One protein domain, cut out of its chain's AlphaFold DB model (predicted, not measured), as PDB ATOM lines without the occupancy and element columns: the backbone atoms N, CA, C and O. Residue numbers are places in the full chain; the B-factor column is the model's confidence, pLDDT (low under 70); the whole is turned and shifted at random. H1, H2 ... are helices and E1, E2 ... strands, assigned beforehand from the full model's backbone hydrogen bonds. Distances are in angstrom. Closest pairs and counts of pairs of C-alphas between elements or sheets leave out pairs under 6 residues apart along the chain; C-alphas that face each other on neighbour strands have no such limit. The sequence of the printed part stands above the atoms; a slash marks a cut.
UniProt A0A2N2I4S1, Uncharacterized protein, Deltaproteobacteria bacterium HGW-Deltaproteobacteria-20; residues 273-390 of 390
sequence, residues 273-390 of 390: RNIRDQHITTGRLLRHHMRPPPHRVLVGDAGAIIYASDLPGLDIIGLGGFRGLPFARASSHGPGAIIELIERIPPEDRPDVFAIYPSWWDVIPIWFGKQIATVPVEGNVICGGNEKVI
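AT A GLANCE: This is residues 273 to 390 of the 390 residues of an uncharacterized protein of Deltaproteobacteria bacterium HGW-Deltaproteobacteria-20 (UniProt A0A2N2I4S1). A small wall of three short parallel strands, E2, E1 and E3, lies in the middle, with H2 over one face. Beyond that face H1 packs on H2 and on the little strand hairpin E4 and E5, while the helical hairpin of H3 and H4 lies at the other end of the long axis and the short H5 and H6 lie near E3. The printed part has 118 residues, with six named helices and five named strands in the order H1 E1 H2 E2 H3 H4 E3 H5 H6 E4 E5. The sheet's order is E2 E1 E3, parallel; the pair E4 and E5 is antiparallel; the class is mixed, helices and strands. The whole is compact, radius of gyration of the C-alphas 13.4 A, and spans 36 by 29 by 24 A.

IN THESE COORDINATES: Find C-alpha 273 at (42.135, -23.818, -12.408); from there H1 runs 20.6 A to residue 288, with a kink of 28 degrees near residue 282. Next come E1, residues 297 to 299, H2, residues 303 to 309 and 10.7 A long, and E2, residues 313 to 315. H3, residues 327 to 333, leads to H4, residues 335 to 343, 12.4 A long. Look for E3 at residues 353 to 355, H5 at 358 to 361, H6 at 363 to 368 and E4 at 374 to 376. E5, residues 387 to 389, ends at (38.939, -36.556, -24.881).

HOW THE PARTS SIT: Look first at E1, the inner strand: N 299 and O 314 of E2 are 2.9 A apart, and N 355 of E3 and O 298 are 2.8 A apart, both within hydrogen-bond range. H2 is on this sheet, over E1 at a height of 9.3 A; E1, H2, E2 form a strand-helix-strand unit, two parallel neighbour strands with a helix between, its crossover right-handed. E2, H3 H4, E3 form a split unit, with E1 between its strands, also right-handed. H1 touches H2, closest C-alphas Gly 283 and Ser 309, 4.2 A; H1 only grazes the sheet. The closest C-alphas of H1 and E4, Gln 278 and Val 375, are 5.7 A apart. In the hairpin E4 and E5, N 375 and O 388 are 2.9 A apart, within hydrogen-bond range. H3 and H4 touch as a helical hairpin, closest C-alphas Ala 330 and Ala 337, 5.0 A. H6 and H4 are close but not clearly touching, closest C-alphas Pro 335 and Ile 364, 6.9 A. Every O i to N i+4 pair is within hydrogen-bond range in H4 and H6, against 10 of 12 in H1, 2 of 3 in H2 and 1 of 3 in H3, where 3 of 4 O i to N i+3 pairs are; H5 is too short for an O i to N i+4 pair.

THE WHOLE: The C-alphas farthest apart are Pro 346 and Gly 379, 40.1 A. The printed part has no cut; E2 to H3 is a long link. Mean pLDDT of the printed part is 91.5, and no printed residue is under 70.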
ATOM      1  N   ARG A 273      42.105 -22.438 -12.891       97.69
ATOM      2  CA  ARG A 273      42.135 -23.818 -12.408       97.69
ATOM      3  C   ARG A 273      41.604 -24.794 -13.455       97.69
ATOM      4  O   ARG A 273      42.262 -25.790 -13.714       97.69
ATOM      5  N   ASN A 274      40.469 -24.495 -14.085       97.19
ATOM      6  CA  ASN A 274      39.890 -25.342 -15.127       97.19
ATOM      7  C   ASN A 274      40.822 -25.490 -16.341       97.19
ATOM      8  O   ASN A 274      41.055 -26.613 -16.783       97.19
ATOM      9  N   ILE A 275      41.416 -24.392 -16.826       96.94
ATOM     10  CA  ILE A 275      42.384 -24.441 -17.935       96.94
ATOM     11  C   ILE A 275      43.624 -25.256 -17.555       96.94
ATOM     12  O   ILE A 275      44.088 -26.075 -18.351       96.94
ATOM     13  N   ARG A 276      44.131 -25.092 -16.324       97.25
ATOM     14  CA  ARG A 276      45.229 -25.918 -15.805       97.25
ATOM     15  C   ARG A 276      44.844 -27.397 -15.799       97.25
ATOM     16  O   ARG A 276      45.557 -28.207 -16.382       97.25
ATOM     17  N   ASP A 277      43.736 -27.730 -15.146       97.38
ATOM     18  CA  ASP A 277      43.322 -29.115 -14.904       97.38
ATOM     19  C   ASP A 277      43.006 -29.868 -16.171       97.38
ATOM     20  O   ASP A 277      43.360 -31.038 -16.274       97.38
ATOM     21  N   GLN A 278      42.378 -29.198 -17.130       96.81
ATOM     22  CA  GLN A 278      41.935 -29.851 -18.341       96.81
ATOM     23  C   GLN A 278      42.926 -29.656 -19.480       96.81
ATOM     24  O   GLN A 278      43.530 -30.617 -19.946       96.81
ATOM     25  N   HIS A 279      43.124 -28.424 -19.946       96.75
ATOM     26  CA  HIS A 279      43.852 -28.176 -21.188       96.75
ATOM     27  C   HIS A 279      45.371 -28.302 -21.023       96.75
ATOM     28  O   HIS A 279      46.013 -28.979 -21.827       96.75
ATOM     29  N   ILE A 280      45.951 -27.716 -19.968       97.31
ATOM     30  CA  ILE A 280      47.395 -27.841 -19.707       97.31
ATOM     31  C   ILE A 280      47.741 -29.300 -19.388       97.31
ATOM     32  O   ILE A 280      48.714 -29.825 -19.932       97.31
ATOM     33  N   THR A 281      46.937 -29.985 -18.568       97.12
ATOM     34  CA  THR A 281      47.107 -31.423 -18.303       97.12
ATOM     35  C   THR A 281      47.006 -32.256 -19.578       97.12
ATOM     36  O   THR A 281      47.866 -33.106 -19.797       97.12
ATOM     37  N   THR A 282      46.029 -31.986 -20.452       97.38
ATOM     38  CA  THR A 282      45.907 -32.652 -21.765       97.38
ATOM     39  C   THR A 282      47.186 -32.459 -22.583       97.38
ATOM     40  O   THR A 282      47.769 -33.434 -23.052       97.38
ATOM     41  N   GLY A 283      47.693 -31.226 -22.692       96.75
ATOM     42  CA  GLY A 283      48.943 -30.949 -23.406       96.75
ATOM     43  C   GLY A 283      50.160 -31.664 -22.802       96.75
ATOM     44  O   GLY A 283      50.964 -32.251 -23.526       96.75
ATOM     45  N   ARG A 284      50.274 -31.705 -21.467       96.50
ATOM     46  CA  ARG A 284      51.333 -32.450 -20.758       96.50
ATOM     47  C   ARG A 284      51.217 -33.964 -20.967       96.50
ATOM     48  O   ARG A 284      52.241 -34.642 -21.071       96.50
ATOM     49  N   LEU A 285      50.000 -34.504 -21.040       96.38
ATOM     50  CA  LEU A 285      49.749 -35.919 -21.317       96.38
ATOM     51  C   LEU A 285      50.222 -36.284 -22.732       96.38
ATOM     52  O   LEU A 285      51.003 -37.226 -22.882       96.38
ATOM     53  N   LEU A 286      49.849 -35.478 -23.733       96.38
ATOM     54  CA  LEU A 286      50.298 -35.620 -25.124       96.38
ATOM     55  C   LEU A 286      51.831 -35.571 -25.238       96.38
ATOM     56  O   LEU A 286      52.434 -36.414 -25.897       96.38
ATOM     57  N   ARG A 287      52.480 -34.630 -24.539       95.69
ATOM     58  CA  ARG A 287      53.943 -34.453 -24.572       95.69
ATOM     59  C   ARG A 287      54.709 -35.584 -23.890       95.69
ATOM     60  O   ARG A 287      55.709 -36.082 -24.410       95.69
ATOM     61  N   HIS A 288      54.291 -35.964 -22.685       94.94
ATOM     62  CA  HIS A 288      55.124 -36.785 -21.806       94.94
ATOM     63  C   HIS A 288      54.723 -38.260 -21.755       94.94
ATOM     64  O   HIS A 288      55.606 -39.089 -21.539       94.94
ATOM     65  N   HIS A 289      53.452 -38.597 -21.992       93.06
ATOM     66  CA  HIS A 289      52.918 -39.936 -21.717       93.06
ATOM     67  C   HIS A 289      52.508 -40.719 -22.968       93.06
ATOM     68  O   HIS A 289      52.485 -41.947 -22.919       93.06
ATOM     69  N   MET A 290      52.229 -40.056 -24.095       91.81
ATOM     70  CA  MET A 290      51.936 -40.759 -25.346       91.81
ATOM     71  C   MET A 290      53.206 -41.270 -26.033       91.81
ATOM     72  O   MET A 290      54.198 -40.547 -26.180       91.81
ATOM     73  N   ARG A 291      53.180 -42.547 -26.431       91.62
ATOM     74  CA  ARG A 291      54.253 -43.229 -27.162       91.62
ATOM     75  C   ARG A 291      53.643 -44.091 -28.279       91.62
ATOM     76  O   ARG A 291      52.817 -44.943 -27.954       91.62
ATOM     77  N   PRO A 292      54.058 -43.923 -29.551       90.94
ATOM     78  CA  PRO A 292      54.987 -42.898 -30.057       90.94
ATOM     79  C   PRO A 292      54.467 -41.460 -29.829       90.94
ATOM     80  O   PRO A 292      53.277 -41.290 -29.563       90.94
ATOM     81  N   PRO A 293      55.346 -40.435 -29.826       91.44
ATOM     82  CA  PRO A 293      54.900 -39.051 -29.689       91.44
ATOM     83  C   PRO A 293      53.984 -38.679 -30.869       91.44
ATOM     84  O   PRO A 293      54.325 -39.037 -31.999       91.44
ATOM     85  N   PRO A 294      52.865 -37.967 -30.634       94.81
ATOM     86  CA  PRO A 294      51.982 -37.541 -31.716       94.81
ATOM     87  C   PRO A 294      52.720 -36.648 -32.713       94.81
ATOM     88  O   PRO A 294      53.496 -35.776 -32.314       94.81
ATOM     89  N   HIS A 295      52.460 -36.843 -34.001       93.75
ATOM     90  CA  HIS A 295      53.021 -36.009 -35.059       93.75
ATOM     91  C   HIS A 295      52.286 -34.672 -35.162       93.75
ATOM     92  O   HIS A 295      52.917 -33.625 -35.324       93.75
ATOM     93  N   ARG A 296      50.953 -34.695 -35.059       94.62
ATOM     94  CA  ARG A 296      50.113 -33.501 -35.107       94.62
ATOM     95  C   ARG A 296      48.797 -33.730 -34.380       94.62
ATOM     96  O   ARG A 296      48.052 -34.664 -34.658       94.62
ATOM     97  N   VAL A 297      48.463 -32.789 -33.509       95.44
ATOM     98  CA  VAL A 297      47.252 -32.854 -32.693       95.44
ATOM     99  C   VAL A 297      46.157 -32.018 -33.344       95.44
ATOM    100  O   VAL A 297      46.310 -30.808 -33.522       95.44
ATOM    101  N   LEU A 298      45.033 -32.643 -33.685       94.44
ATOM    102  CA  LEU A 298      43.820 -31.929 -34.071       94.44
ATOM    103  C   LEU A 298      43.086 -31.465 -32.817       94.44
ATOM    104  O   LEU A 298      42.759 -32.260 -31.939       94.44
ATOM    105  N   VAL A 299      42.802 -30.172 -32.755       93.94
ATOM    106  CA  VAL A 299      42.149 -29.526 -31.621       93.94
ATOM    107  C   VAL A 299      40.892 -28.809 -32.081       93.94
ATOM    108  O   VAL A 299      40.855 -28.181 -33.134       93.94
ATOM    109  N   GLY A 300      39.851 -28.905 -31.262       88.44
ATOM    110  CA  GLY A 300      38.628 -28.115 -31.407       88.44
ATOM    111  C   GLY A 300      38.601 -26.907 -30.478       88.44
ATOM    112  O   GLY A 300      37.577 -26.252 -30.382       88.44
ATOM    113  N   ASP A 301      39.679 -26.679 -29.733       84.38
ATOM    114  CA  ASP A 301      39.892 -25.523 -28.870       84.38
ATOM    115  C   ASP A 301      41.408 -25.368 -28.732       84.38
ATOM    116  O   ASP A 301      42.081 -26.241 -28.175       84.38
ATOM    117  N   ALA A 302      41.951 -24.362 -29.410       73.88
ATOM    118  CA  ALA A 302      43.350 -24.334 -29.810       73.88
ATOM    119  C   ALA A 302      44.323 -24.056 -28.654       73.88
ATOM    120  O   ALA A 302      45.449 -24.544 -28.689       73.88
ATOM    121  N   GLY A 303      43.899 -23.292 -27.646       86.75
ATOM    122  CA  GLY A 303      44.768 -22.546 -26.742       86.75
ATOM    123  C   GLY A 303      45.805 -23.377 -25.991       86.75
ATOM    124  O   GLY A 303      46.921 -23.581 -26.465       86.75
ATOM    125  N   ALA A 304      45.520 -23.783 -24.757       95.12
ATOM    126  CA  ALA A 304      46.573 -24.245 -23.851       95.12
ATOM    127  C   ALA A 304      47.129 -25.631 -24.198       95.12
ATOM    128  O   ALA A 304      48.235 -25.958 -23.771       95.12
ATOM    129  N   ILE A 305      46.395 -26.444 -24.965       95.75
ATOM    130  CA  ILE A 305      46.791 -27.821 -25.305       95.75
ATOM    131  C   ILE A 305      48.036 -27.816 -26.194       95.75
ATOM    132  O   ILE A 305      49.007 -28.519 -25.904       95.75
ATOM    133  N   ILE A 306      48.025 -27.015 -27.260       94.88
ATOM    134  CA  ILE A 306      49.139 -26.942 -28.212       94.88
ATOM    135  C   ILE A 306      50.342 -26.266 -27.569       94.88
ATOM    136  O   ILE A 306      51.441 -26.828 -27.578       94.88
ATOM    137  N   TYR A 307      50.113 -25.168 -26.851       95.62
ATOM    138  CA  TYR A 307      51.171 -24.533 -26.082       95.62
ATOM    139  C   TYR A 307      51.812 -25.494 -25.065       95.62
ATOM    140  O   TYR A 307      53.033 -25.647 -25.049       95.62
ATOM    141  N   ALA A 308      51.040 -26.186 -24.225       96.69
ATOM    142  CA  ALA A 308      51.603 -27.075 -23.204       96.69
ATOM    143  C   ALA A 308      52.258 -28.339 -23.790       96.69
ATOM    144  O   ALA A 308      53.212 -28.857 -23.199       96.69
ATOM    145  N   SER A 309      51.771 -28.827 -24.937       95.69
ATOM    146  CA  SER A 309      52.348 -29.999 -25.599       95.69
ATOM    147  C   SER A 309      53.619 -29.692 -26.393       95.69
ATOM    148  O   SER A 309      54.490 -30.555 -26.473       95.69
ATOM    149  N   ASP A 310      53.757 -28.465 -26.912       95.12
ATOM    150  CA  ASP A 310      54.816 -28.079 -27.857       95.12
ATOM    151  C   ASP A 310      54.851 -28.992 -29.096       95.12
ATOM    152  O   ASP A 310      55.916 -29.353 -29.591       95.12
ATOM    153  N   LEU A 311      53.661 -29.388 -29.562       94.38
ATOM    154  CA  LEU A 311      53.445 -30.223 -30.742       94.38
ATOM    155  C   LEU A 311      52.759 -29.421 -31.856       94.38
ATOM    156  O   LEU A 311      52.024 -28.478 -31.559       94.38
ATOM    157  N   PRO A 312      52.924 -29.806 -33.133       93.75
ATOM    158  CA  PRO A 312      52.160 -29.215 -34.222       93.75
ATOM    159  C   PRO A 312      50.651 -29.363 -33.999       93.75
ATOM    160  O   PRO A 312      50.145 -30.464 -33.778       93.75
ATOM    161  N   GLY A 313      49.925 -28.251 -34.083       93.44
ATOM    162  CA  GLY A 313      48.473 -28.212 -33.908       93.44
ATOM    163  C   GLY A 313      47.729 -28.071 -35.233       93.44
ATOM    164  O   GLY A 313      48.197 -27.393 -36.149       93.44
ATOM    165  N   LEU A 314      46.544 -28.667 -35.345       93.69
ATOM    166  CA  LEU A 314      45.550 -28.335 -36.367       93.69
ATOM    167  C   LEU A 314      44.247 -27.936 -35.682       93.69
ATOM    168  O   LEU A 314      43.547 -28.782 -35.136       93.69
ATOM    169  N   ASP A 315      43.919 -26.651 -35.729       91.69
ATOM    170  CA  ASP A 315      42.662 -26.155 -35.183       91.69
ATOM    171  C   ASP A 315      41.543 -26.208 -36.228       91.69
ATOM    172  O   ASP A 315      41.612 -25.543 -37.269       91.69
ATOM    173  N   ILE A 316      40.505 -26.983 -35.917       88.50
ATOM    174  CA  ILE A 316      39.349 -27.194 -36.791       88.50
ATOM    175  C   ILE A 316      38.212 -26.191 -36.575       88.50
ATOM    176  O   ILE A 316      37.292 -26.155 -37.391       88.50
ATOM    177  N   ILE A 317      38.285 -25.323 -35.555       84.56
ATOM    178  CA  ILE A 317      37.425 -24.129 -35.482       84.56
ATOM    179  C   ILE A 317      37.879 -23.096 -36.515       84.56
ATOM    180  O   ILE A 317      37.035 -22.482 -37.173       84.56
ATOM    181  N   GLY A 318      39.196 -22.944 -36.698       75.19
ATOM    182  CA  GLY A 318      39.795 -22.155 -37.777       75.19
ATOM    183  C   GLY A 318      40.573 -20.910 -37.348       75.19
ATOM    184  O   GLY A 318      40.878 -20.073 -38.197       75.19
ATOM    185  N   LEU A 319      40.917 -20.780 -36.067       74.81
ATOM    186  CA  LEU A 319      41.877 -19.804 -35.557       74.81
ATOM    187  C   LEU A 319      43.296 -20.172 -36.009       74.81
ATOM    188  O   LEU A 319      44.008 -19.326 -36.538       74.81
ATOM    189  N   GLY A 320      43.702 -21.432 -35.858       74.69
ATOM    190  CA  GLY A 320      45.059 -21.901 -36.169       74.69
ATOM    191  C   GLY A 320      45.341 -22.139 -37.657       74.69
ATOM    192  O   GLY A 320      46.368 -21.694 -38.163       74.69
ATOM    193  N   GLY A 321      44.416 -22.800 -38.363       77.81
ATOM    194  CA  GLY A 321      44.499 -23.088 -39.802       77.81
ATOM    195  C   GLY A 321      45.708 -23.932 -40.251       77.81
ATOM    196  O   GLY A 321      46.582 -24.302 -39.464       77.81
ATOM    197  N   PHE A 322      45.756 -24.245 -41.551       90.44
ATOM    198  CA  PHE A 322      46.886 -24.929 -42.194       90.44
ATOM    199  C   PHE A 322      47.055 -24.461 -43.644       90.44
ATOM    200  O   PHE A 322      46.169 -24.657 -44.469       90.44
ATOM    201  N   ARG A 323      48.185 -23.820 -43.950       90.88
ATOM    202  CA  ARG A 323      48.659 -23.364 -45.272       90.88
ATOM    203  C   ARG A 323      47.579 -22.707 -46.149       90.88
ATOM    204  O   ARG A 323      47.517 -22.936 -47.351       90.88
ATOM    205  N   GLY A 324      46.729 -21.876 -45.541       85.44
ATOM    206  CA  GLY A 324      45.658 -21.149 -46.237       85.44
ATOM    207  C   GLY A 324      44.368 -21.944 -46.469       85.44
ATOM    208  O   GLY A 324      43.437 -21.413 -47.077       85.44
ATOM    209  N   LEU A 325      44.268 -23.183 -45.974       91.56
ATOM    210  CA  LEU A 325      43.017 -23.937 -45.996       91.56
ATOM    211  C   LEU A 325      41.959 -23.244 -45.116       91.56
ATOM    212  O   LEU A 325      42.252 -22.874 -43.973       91.56
ATOM    213  N   PRO A 326      40.721 -23.072 -45.612       90.81
ATOM    214  CA  PRO A 326      39.725 -22.218 -44.978       90.81
ATOM    215  C   PRO A 326      38.948 -22.948 -43.869       90.81
ATOM    216  O   PRO A 326      37.720 -23.021 -43.925       90.81
ATOM    217  N   PHE A 327      39.639 -23.461 -42.844       89.88
ATOM    218  CA  PHE A 327      39.013 -24.187 -41.725       89.88
ATOM    219  C   PHE A 327      37.919 -23.376 -41.019       89.88
ATOM    220  O   PHE A 327      36.865 -23.925 -40.724       89.88
ATOM    221  N   ALA A 328      38.092 -22.057 -40.873       86.75
ATOM    222  CA  ALA A 328      37.065 -21.176 -40.302       86.75
ATOM    223  C   ALA A 328      35.768 -21.120 -41.128       86.75
ATOM    224  O   ALA A 328      34.680 -20.929 -40.591       86.75
ATOM    225  N   ARG A 329      35.866 -21.280 -42.453       87.88
ATOM    226  CA  ARG A 329      34.686 -21.379 -43.319       87.88
ATOM    227  C   ARG A 329      34.099 -22.783 -43.248       87.88
ATOM    228  O   ARG A 329      32.888 -22.923 -43.141       87.88
ATOM    229  N   ALA A 330      34.949 -23.808 -43.294       90.06
ATOM    230  CA  ALA A 330      34.520 -25.200 -43.221       90.06
ATOM    231  C   ALA A 330      33.784 -25.518 -41.913       90.06
ATOM    232  O   ALA A 330      32.762 -26.194 -41.959       90.06
ATOM    233  N   SER A 331      34.218 -24.963 -40.778       86.56
ATOM    234  CA  SER A 331      33.544 -25.148 -39.487       86.56
ATOM    235  C   SER A 331      32.095 -24.657 -39.500       86.56
ATOM    236  O   SER A 331      31.224 -25.304 -38.928       86.56
ATOM    237  N   SER A 332      31.799 -23.594 -40.257       86.25
ATOM    238  CA  SER A 332      30.428 -23.101 -40.468       86.25
ATOM    239  C   SER A 332      29.555 -24.038 -41.319       86.25
ATOM    240  O   SER A 332      28.333 -23.928 -41.291       86.25
ATOM    241  N   HIS A 333      30.167 -24.947 -42.084       89.62
ATOM    242  CA  HIS A 333      29.489 -25.928 -42.939       89.62
ATOM    243  C   HIS A 333      29.419 -27.334 -42.317       89.62
ATOM    244  O   HIS A 333      28.793 -28.225 -42.890       89.62
ATOM    245  N   GLY A 334      30.016 -27.529 -41.137       88.38
ATOM    246  CA  GLY A 334      29.935 -28.759 -40.355       88.38
ATOM    247  C   GLY A 334      31.073 -29.768 -40.590       88.38
ATOM    248  O   GLY A 334      31.980 -29.532 -41.393       88.38
ATOM    249  N   PRO A 335      31.036 -30.918 -39.884       88.25
ATOM    250  CA  PRO A 335      32.134 -31.890 -39.841       88.25
ATOM    251  C   PRO A 335      32.594 -32.430 -41.199       88.25
ATOM    252  O   PRO A 335      33.790 -32.624 -41.398       88.25
ATOM    253  N   GLY A 336      31.676 -32.629 -42.152       90.69
ATOM    254  CA  GLY A 336      32.018 -33.126 -43.492       90.69
ATOM    255  C   GLY A 336      32.978 -32.194 -44.237       90.69
ATOM    256  O   GLY A 336      33.997 -32.643 -44.750       90.69
ATOM    257  N   ALA A 337      32.723 -30.882 -44.196       92.75
ATOM    258  CA  ALA A 337      33.596 -29.892 -44.826       92.75
ATOM    259  C   ALA A 337      34.990 -29.842 -44.174       92.75
ATOM    260  O   ALA A 337      35.985 -29.588 -44.848       92.75
ATOM    261  N   ILE A 338      35.074 -30.091 -42.863       91.56
ATOM    262  CA  ILE A 338      36.351 -30.173 -42.140       91.56
ATOM    263  C   ILE A 338      37.137 -31.404 -42.598       91.56
ATOM    264  O   ILE A 338      38.324 -31.285 -42.897       91.56
ATOM    265  N   ILE A 339      36.480 -32.563 -42.695       91.88
ATOM    266  CA  ILE A 339      37.100 -33.816 -43.152       91.88
ATOM    267  C   ILE A 339      37.613 -33.664 -44.588       91.88
ATOM    268  O   ILE A 339      38.774 -33.973 -44.845       91.88
ATOM    269  N   GLU A 340      36.820 -33.082 -45.493       93.50
ATOM    270  CA  GLU A 340      37.255 -32.793 -46.867       93.50
ATOM    271  C   GLU A 340      38.504 -31.897 -46.923       93.50
ATOM    272  O   GLU A 340      39.333 -32.036 -47.824       93.50
ATOM    273  N   LEU A 341      38.663 -30.955 -45.982       93.75
ATOM    274  CA  LEU A 341      39.887 -30.154 -45.891       93.75
ATOM    275  C   LEU A 341      41.065 -30.957 -45.341       93.75
ATOM    276  O   LEU A 341      42.173 -30.801 -45.846       93.75
ATOM    277  N   ILE A 342      40.843 -31.820 -44.347       93.31
ATOM    278  CA  ILE A 342      41.884 -32.706 -43.808       93.31
ATOM    279  C   ILE A 342      42.386 -33.668 -44.893       93.31
ATOM    280  O   ILE A 342      43.589 -33.887 -45.008       93.31
ATOM    281  N   GLU A 343      41.509 -34.181 -45.756       93.62
ATOM    282  CA  GLU A 343      41.898 -35.036 -46.884       93.62
ATOM    283  C   GLU A 343      42.805 -34.321 -47.898       93.62
ATOM    284  O   GLU A 343      43.624 -34.963 -48.557       93.62
ATOM    285  N   ARG A 344      42.731 -32.987 -47.990       94.62
ATOM    286  CA  ARG A 344      43.620 -32.176 -48.840       94.62
ATOM    287  C   ARG A 344      44.988 -31.907 -48.209       94.62
ATOM    288  O   ARG A 344      45.881 -31.428 -48.906       94.62
ATOM    289  N   ILE A 345      45.161 -32.182 -46.916       94.56
ATOM    290  CA  ILE A 345      46.461 -32.084 -46.246       94.56
ATOM    291  C   ILE A 345      47.323 -33.286 -46.676       94.56
ATOM    292  O   ILE A 345      46.801 -34.411 -46.718       94.56
ATOM    293  N   PRO A 346      48.623 -33.082 -46.994       94.50
ATOM    294  CA  PRO A 346      49.545 -34.177 -47.286       94.50
ATOM    295  C   PRO A 346      49.502 -35.251 -46.189       94.50
ATOM    296  O   PRO A 346      49.436 -34.878 -45.016       94.50
ATOM    297  N   PRO A 347      49.511 -36.555 -46.518       94.31
ATOM    298  CA  PRO A 347      49.350 -37.628 -45.532       94.31
ATOM    299  C   PRO A 347      50.276 -37.526 -44.311       94.31
ATOM    300  O   PRO A 347      49.845 -37.813 -43.200       94.31
ATOM    301  N   GLU A 348      51.511 -37.073 -44.507       92.56
ATOM    302  CA  GLU A 348      52.527 -36.861 -43.473       92.56
ATOM    303  C   GLU A 348      52.237 -35.685 -42.526       92.56
ATOM    304  O   GLU A 348      52.742 -35.655 -41.407       92.56
ATOM    305  N   ASP A 349      51.425 -34.726 -42.971       93.56
ATOM    306  CA  ASP A 349      51.016 -33.534 -42.226       93.56
ATOM    307  C   ASP A 349      49.611 -33.697 -41.618       93.56
ATOM    308  O   ASP A 349      49.116 -32.775 -40.968       93.56
ATOM    309  N   ARG A 350      48.928 -34.828 -41.832       94.19
ATOM    310  CA  ARG A 350      47.595 -35.062 -41.260       94.19
ATOM    311  C   ARG A 350      47.682 -35.292 -39.748       94.19
ATOM    312  O   ARG A 350      48.670 -35.844 -39.269       94.19
ATOM    313  N   PRO A 351      46.658 -34.873 -38.987       94.00
ATOM    314  CA  PRO A 351      46.604 -35.167 -37.565       94.00
ATOM    315  C   PRO A 351      46.479 -36.672 -37.323       94.00
ATOM    316  O   PRO A 351      45.674 -37.342 -37.969       94.00
ATOM    317  N   ASP A 352      47.257 -37.175 -36.374       94.50
ATOM    318  CA  ASP A 352      47.271 -38.574 -35.938       94.50
ATOM    319  C   ASP A 352      46.637 -38.765 -34.553       94.50
ATOM    320  O   ASP A 352      46.287 -39.883 -34.179       94.50
ATOM    321  N   VAL A 353      46.441 -37.670 -33.813       95.44
ATOM    322  CA  VAL A 353      45.764 -37.651 -32.513       95.44
ATOM    323  C   VAL A 353      44.749 -36.516 -32.462       95.44
ATOM    324  O   VAL A 353      44.985 -35.419 -32.975       95.44
ATOM    325  N   PHE A 354      43.613 -36.768 -31.818       94.44
ATOM    326  CA  PHE A 354      42.588 -35.762 -31.558       94.44
ATOM    327  C   PHE A 354      42.668 -35.329 -30.095       94.44
ATOM    328  O   PHE A 354      42.985 -36.123 -29.225       94.44
ATOM    329  N   ALA A 355      42.400 -34.062 -29.809       95.12
ATOM    330  CA  ALA A 355      42.195 -33.563 -28.455       95.12
ATOM    331  C   ALA A 355      40.992 -32.614 -28.486       95.12
ATOM    332  O   ALA A 355      41.116 -31.395 -28.658       95.12
ATOM    333  N   ILE A 356      39.798 -33.195 -28.397       93.69
ATOM    334  CA  ILE A 356      38.535 -32.519 -28.705       93.69
ATOM    335  C   ILE A 356      37.465 -32.781 -27.644       93.69
ATOM    336  O   ILE A 356      37.603 -33.639 -26.776       93.69
ATOM    337  N   TYR A 357      36.383 -32.009 -27.713       92.19
ATOM    338  CA  TYR A 357      35.156 -32.277 -26.967       92.19
ATOM    339  C   TYR A 357      34.218 -33.107 -27.848       92.19
ATOM    340  O   TYR A 357      33.737 -32.571 -28.847       92.19
ATOM    341  N   PRO A 358      33.921 -34.380 -27.527       88.31
ATOM    342  CA  PRO A 358      33.041 -35.192 -28.367       88.31
ATOM    343  C   PRO A 358      31.671 -34.548 -28.593       88.31
ATOM    344  O   PRO A 358      31.150 -34.591 -29.699       88.31
ATOM    345  N   SER A 359      31.147 -33.850 -27.582       85.81
ATOM    346  CA  SER A 359      29.882 -33.112 -27.650       85.81
ATOM    347  C   SER A 359      29.860 -31.949 -28.648       85.81
ATOM    348  O   SER A 359      28.792 -31.410 -28.909       85.81
ATOM    349  N   TRP A 360      31.014 -31.504 -29.154       87.12
ATOM    350  CA  TRP A 360      31.104 -30.427 -30.150       87.12
ATOM    351  C   TRP A 360      31.281 -30.956 -31.574       87.12
ATOM    352  O   TRP A 360      31.036 -30.227 -32.531       87.12
ATOM    353  N   TRP A 361      31.746 -32.198 -31.717       85.12
ATOM    354  CA  TRP A 361      32.231 -32.732 -32.992       85.12
ATOM    355  C   TRP A 361      31.576 -34.055 -33.394       85.12
ATOM    356  O   TRP A 361      31.931 -34.595 -34.444       85.12
ATOM    357  N   ASP A 362      30.625 -34.543 -32.589       77.25
ATOM    358  CA  ASP A 362      29.729 -35.682 -32.810       77.25
ATOM    359  C   ASP A 362      30.406 -36.864 -33.518       77.25
ATOM    360  O   ASP A 362      31.018 -37.735 -32.903       77.25
ATOM    361  N   VAL A 363      30.302 -36.877 -34.846       82.38
ATOM    362  CA  VAL A 363      30.705 -37.956 -35.745       82.38
ATOM    363  C   VAL A 363      32.222 -38.106 -35.885       82.38
ATOM    364  O   VAL A 363      32.689 -39.218 -36.113       82.38
ATOM    365  N   ILE A 364      33.011 -37.038 -35.735       85.56
ATOM    366  CA  ILE A 364      34.468 -37.094 -35.965       85.56
ATOM    367  C   ILE A 364      35.147 -38.137 -35.059       85.56
ATOM    368  O   ILE A 364      35.756 -39.067 -35.594       85.56
ATOM    369  N   PRO A 365      35.033 -38.060 -33.718       86.44
ATOM    370  CA  PRO A 365      35.666 -39.049 -32.848       86.44
ATOM    371  C   PRO A 365      35.058 -40.452 -32.985       86.44
ATOM    372  O   PRO A 365      35.757 -41.423 -32.721       86.44
ATOM    373  N   ILE A 366      33.790 -40.571 -33.403       85.75
ATOM    374  CA  ILE A 366      33.094 -41.860 -33.549       85.75
ATOM    375  C   ILE A 366      33.617 -42.648 -34.756       85.75
ATOM    376  O   ILE A 366      33.837 -43.851 -34.650       85.75
ATOM    377  N   TRP A 367      33.790 -41.990 -35.905       88.62
ATOM    378  CA  TRP A 367      34.151 -42.665 -37.158       88.62
ATOM    379  C   TRP A 367      35.658 -42.721 -37.412       88.62
ATOM    380  O   TRP A 367      36.124 -43.651 -38.066       88.62
ATOM    381  N   PHE A 368      36.417 -41.740 -36.913       89.12
ATOM    382  CA  PHE A 368      37.836 -41.569 -37.249       89.12
ATOM    383  C   PHE A 368      38.778 -41.763 -36.062       89.12
ATOM    384  O   PHE A 368      39.987 -41.604 -36.213       89.12
ATOM    385  N   GLY A 369      38.244 -42.074 -34.881       87.81
ATOM    386  CA  GLY A 369      39.020 -42.159 -33.655       87.81
ATOM    387  C   GLY A 369      38.676 -43.377 -32.812       87.81
ATOM    388  O   GLY A 369      37.669 -44.056 -32.993       87.81
ATOM    389  N   LYS A 370      39.547 -43.629 -31.841       91.31
ATOM    390  CA  LYS A 370      39.276 -44.482 -30.692       91.31
ATOM    391  C   LYS A 370      39.723 -43.698 -29.474       91.31
ATOM    392  O   LYS A 370      40.856 -43.245 -29.451       91.31
ATOM    393  N   GLN A 371      38.858 -43.579 -28.476       92.94
ATOM    394  CA  GLN A 371      39.197 -42.914 -27.222       92.94
ATOM    395  C   GLN A 371      40.350 -43.643 -26.517       92.94
ATOM    396  O   GLN A 371      40.278 -44.851 -26.272       92.94
ATOM    397  N   ILE A 372      41.403 -42.896 -26.196       92.81
ATOM    398  CA  ILE A 372      42.614 -43.381 -25.526       92.81
ATOM    399  C   ILE A 372      42.679 -42.836 -24.102       92.81
ATOM    400  O   ILE A 372      43.087 -43.553 -23.188       92.81
ATOM    401  N   ALA A 373      42.273 -41.582 -23.898       94.06
ATOM    402  CA  ALA A 373      42.282 -40.960 -22.584       94.06
ATOM    403  C   ALA A 373      41.196 -39.893 -22.440       94.06
ATOM    404  O   ALA A 373      40.703 -39.329 -23.414       94.06
ATOM    405  N   THR A 374      40.872 -39.586 -21.187       95.00
ATOM    406  CA  THR A 374      39.946 -38.516 -20.830       95.00
ATOM    407  C   THR A 374      40.538 -37.685 -19.711       95.00
ATOM    408  O   THR A 374      41.030 -38.229 -18.721       95.00
ATOM    409  N   VAL A 375      40.462 -36.365 -19.855       96.56
ATOM    410  CA  VAL A 375      40.868 -35.409 -18.828       96.56
ATOM    411  C   VAL A 375      39.626 -34.647 -18.356       96.56
ATOM    412  O   VAL A 375      39.114 -33.797 -19.096       96.56
ATOM    413  N   PRO A 376      39.093 -34.957 -17.161       96.00
ATOM    414  CA  PRO A 376      37.918 -34.285 -16.624       96.00
ATOM    415  C   PRO A 376      38.264 -32.908 -16.050       96.00
ATOM    416  O   PRO A 376      39.426 -32.580 -15.808       96.00
ATOM    417  N   VAL A 377      37.236 -32.101 -15.796       95.12
ATOM    418  CA  VAL A 377      37.364 -30.838 -15.069       95.12
ATOM    419  C   VAL A 377      36.246 -30.672 -14.044       95.12
ATOM    420  O   VAL A 377      35.063 -30.833 -14.342       95.12
ATOM    421  N   GLU A 378      36.615 -30.313 -12.816       93.00
ATOM    422  CA  GLU A 378      35.659 -30.085 -11.734       93.00
ATOM    423  C   GLU A 378      35.258 -28.612 -11.615       93.00
ATOM    424  O   GLU A 378      36.097 -27.700 -11.639       93.00
ATOM    425  N   GLY A 379      33.959 -28.374 -11.406       93.12
ATOM    426  CA  GLY A 379      33.407 -27.026 -11.261       93.12
ATOM    427  C   GLY A 379      33.691 -26.169 -12.491       93.12
ATOM    428  O   GLY A 379      34.239 -25.075 -12.353       93.12
ATOM    429  N   ASN A 380      33.388 -26.708 -13.675       93.62
ATOM    430  CA  ASN A 380      33.668 -26.065 -14.949       93.62
ATOM    431  C   ASN A 380      32.957 -24.710 -15.067       93.62
ATOM    432  O   ASN A 380      31.731 -24.636 -14.982       93.62
ATOM    433  N   VAL A 381      33.726 -23.648 -15.292       92.12
ATOM    434  CA  VAL A 381      33.210 -22.301 -15.556       92.12
ATOM    435  C   VAL A 381      33.705 -21.704 -16.876       92.12
ATOM    436  O   VAL A 381      33.291 -20.595 -17.205       92.12
ATOM    437  N   ILE A 382      34.601 -22.386 -17.605       91.00
ATOM    438  CA  ILE A 382      35.265 -21.808 -18.790       91.00
ATOM    439  C   ILE A 382      35.599 -22.811 -19.905       91.00
ATOM    440  O   ILE A 382      35.659 -22.415 -21.064       91.00
ATOM    441  N   CYS A 383      35.817 -24.091 -19.592       91.38
ATOM    442  CA  CYS A 383      36.147 -25.114 -20.584       91.38
ATOM    443  C   CYS A 383      34.909 -25.486 -21.412       91.38
ATOM    444  O   CYS A 383      33.793 -25.529 -20.890       91.38
ATOM    445  N   GLY A 384      35.104 -25.818 -22.690       86.38
ATOM    446  CA  GLY A 384      34.022 -26.143 -23.625       86.38
ATOM    447  C   GLY A 384      33.180 -27.376 -23.264       86.38
ATOM    448  O   GLY A 384      32.041 -27.502 -23.714       86.38
ATOM    449  N   GLY A 385      33.703 -28.259 -22.412       89.69
ATOM    450  CA  GLY A 385      33.007 -29.435 -21.901       89.69
ATOM    451  C   GLY A 385      33.611 -29.936 -20.591       89.69
ATOM    452  O   GLY A 385      34.708 -29.538 -20.197       89.69
ATOM    453  N   ASN A 386      32.893 -30.828 -19.907       91.62
ATOM    454  CA  ASN A 386      33.336 -31.385 -18.620       91.62
ATOM    455  C   ASN A 386      34.532 -32.334 -18.759       91.62
ATOM    456  O   ASN A 386      35.231 -32.594 -17.784       91.62
ATOM    457  N   GLU A 387      34.788 -32.827 -19.967       92.62
ATOM    458  CA  GLU A 387      35.849 -33.778 -20.259       92.62
ATOM    459  C   GLU A 387      36.474 -33.456 -21.614       92.62
ATOM    460  O   GLU A 387      35.761 -33.330 -22.611       92.62
ATOM    461  N   LYS A 388      37.803 -33.330 -21.657       94.38
ATOM    462  CA  LYS A 388      38.563 -33.300 -22.909       94.38
ATOM    463  C   LYS A 388      38.982 -34.727 -23.238       94.38
ATOM    464  O   LYS A 388      39.572 -35.399 -22.390       94.38
ATOM    465  N   VAL A 389      38.666 -35.184 -24.444       93.81
ATOM    466  CA  VAL A 389      38.939 -36.556 -24.881       93.81
ATOM    467  C   VAL A 389      40.090 -36.558 -25.874       93.81
ATOM    468  O   VAL A 389      40.153 -35.690 -26.750       93.81
ATOM    469  N   ILE A 390      40.984 -37.531 -25.691       94.25
ATOM    470  CA  ILE A 390      42.079 -37.858 -26.601       94.25
ATOM    471  C   ILE A 390      41.756 -39.152 -27.334       94.25
ATOM    472  O   ILE A 390      41.513 -40.165 -26.628       94.25
TER     473      ILE A 390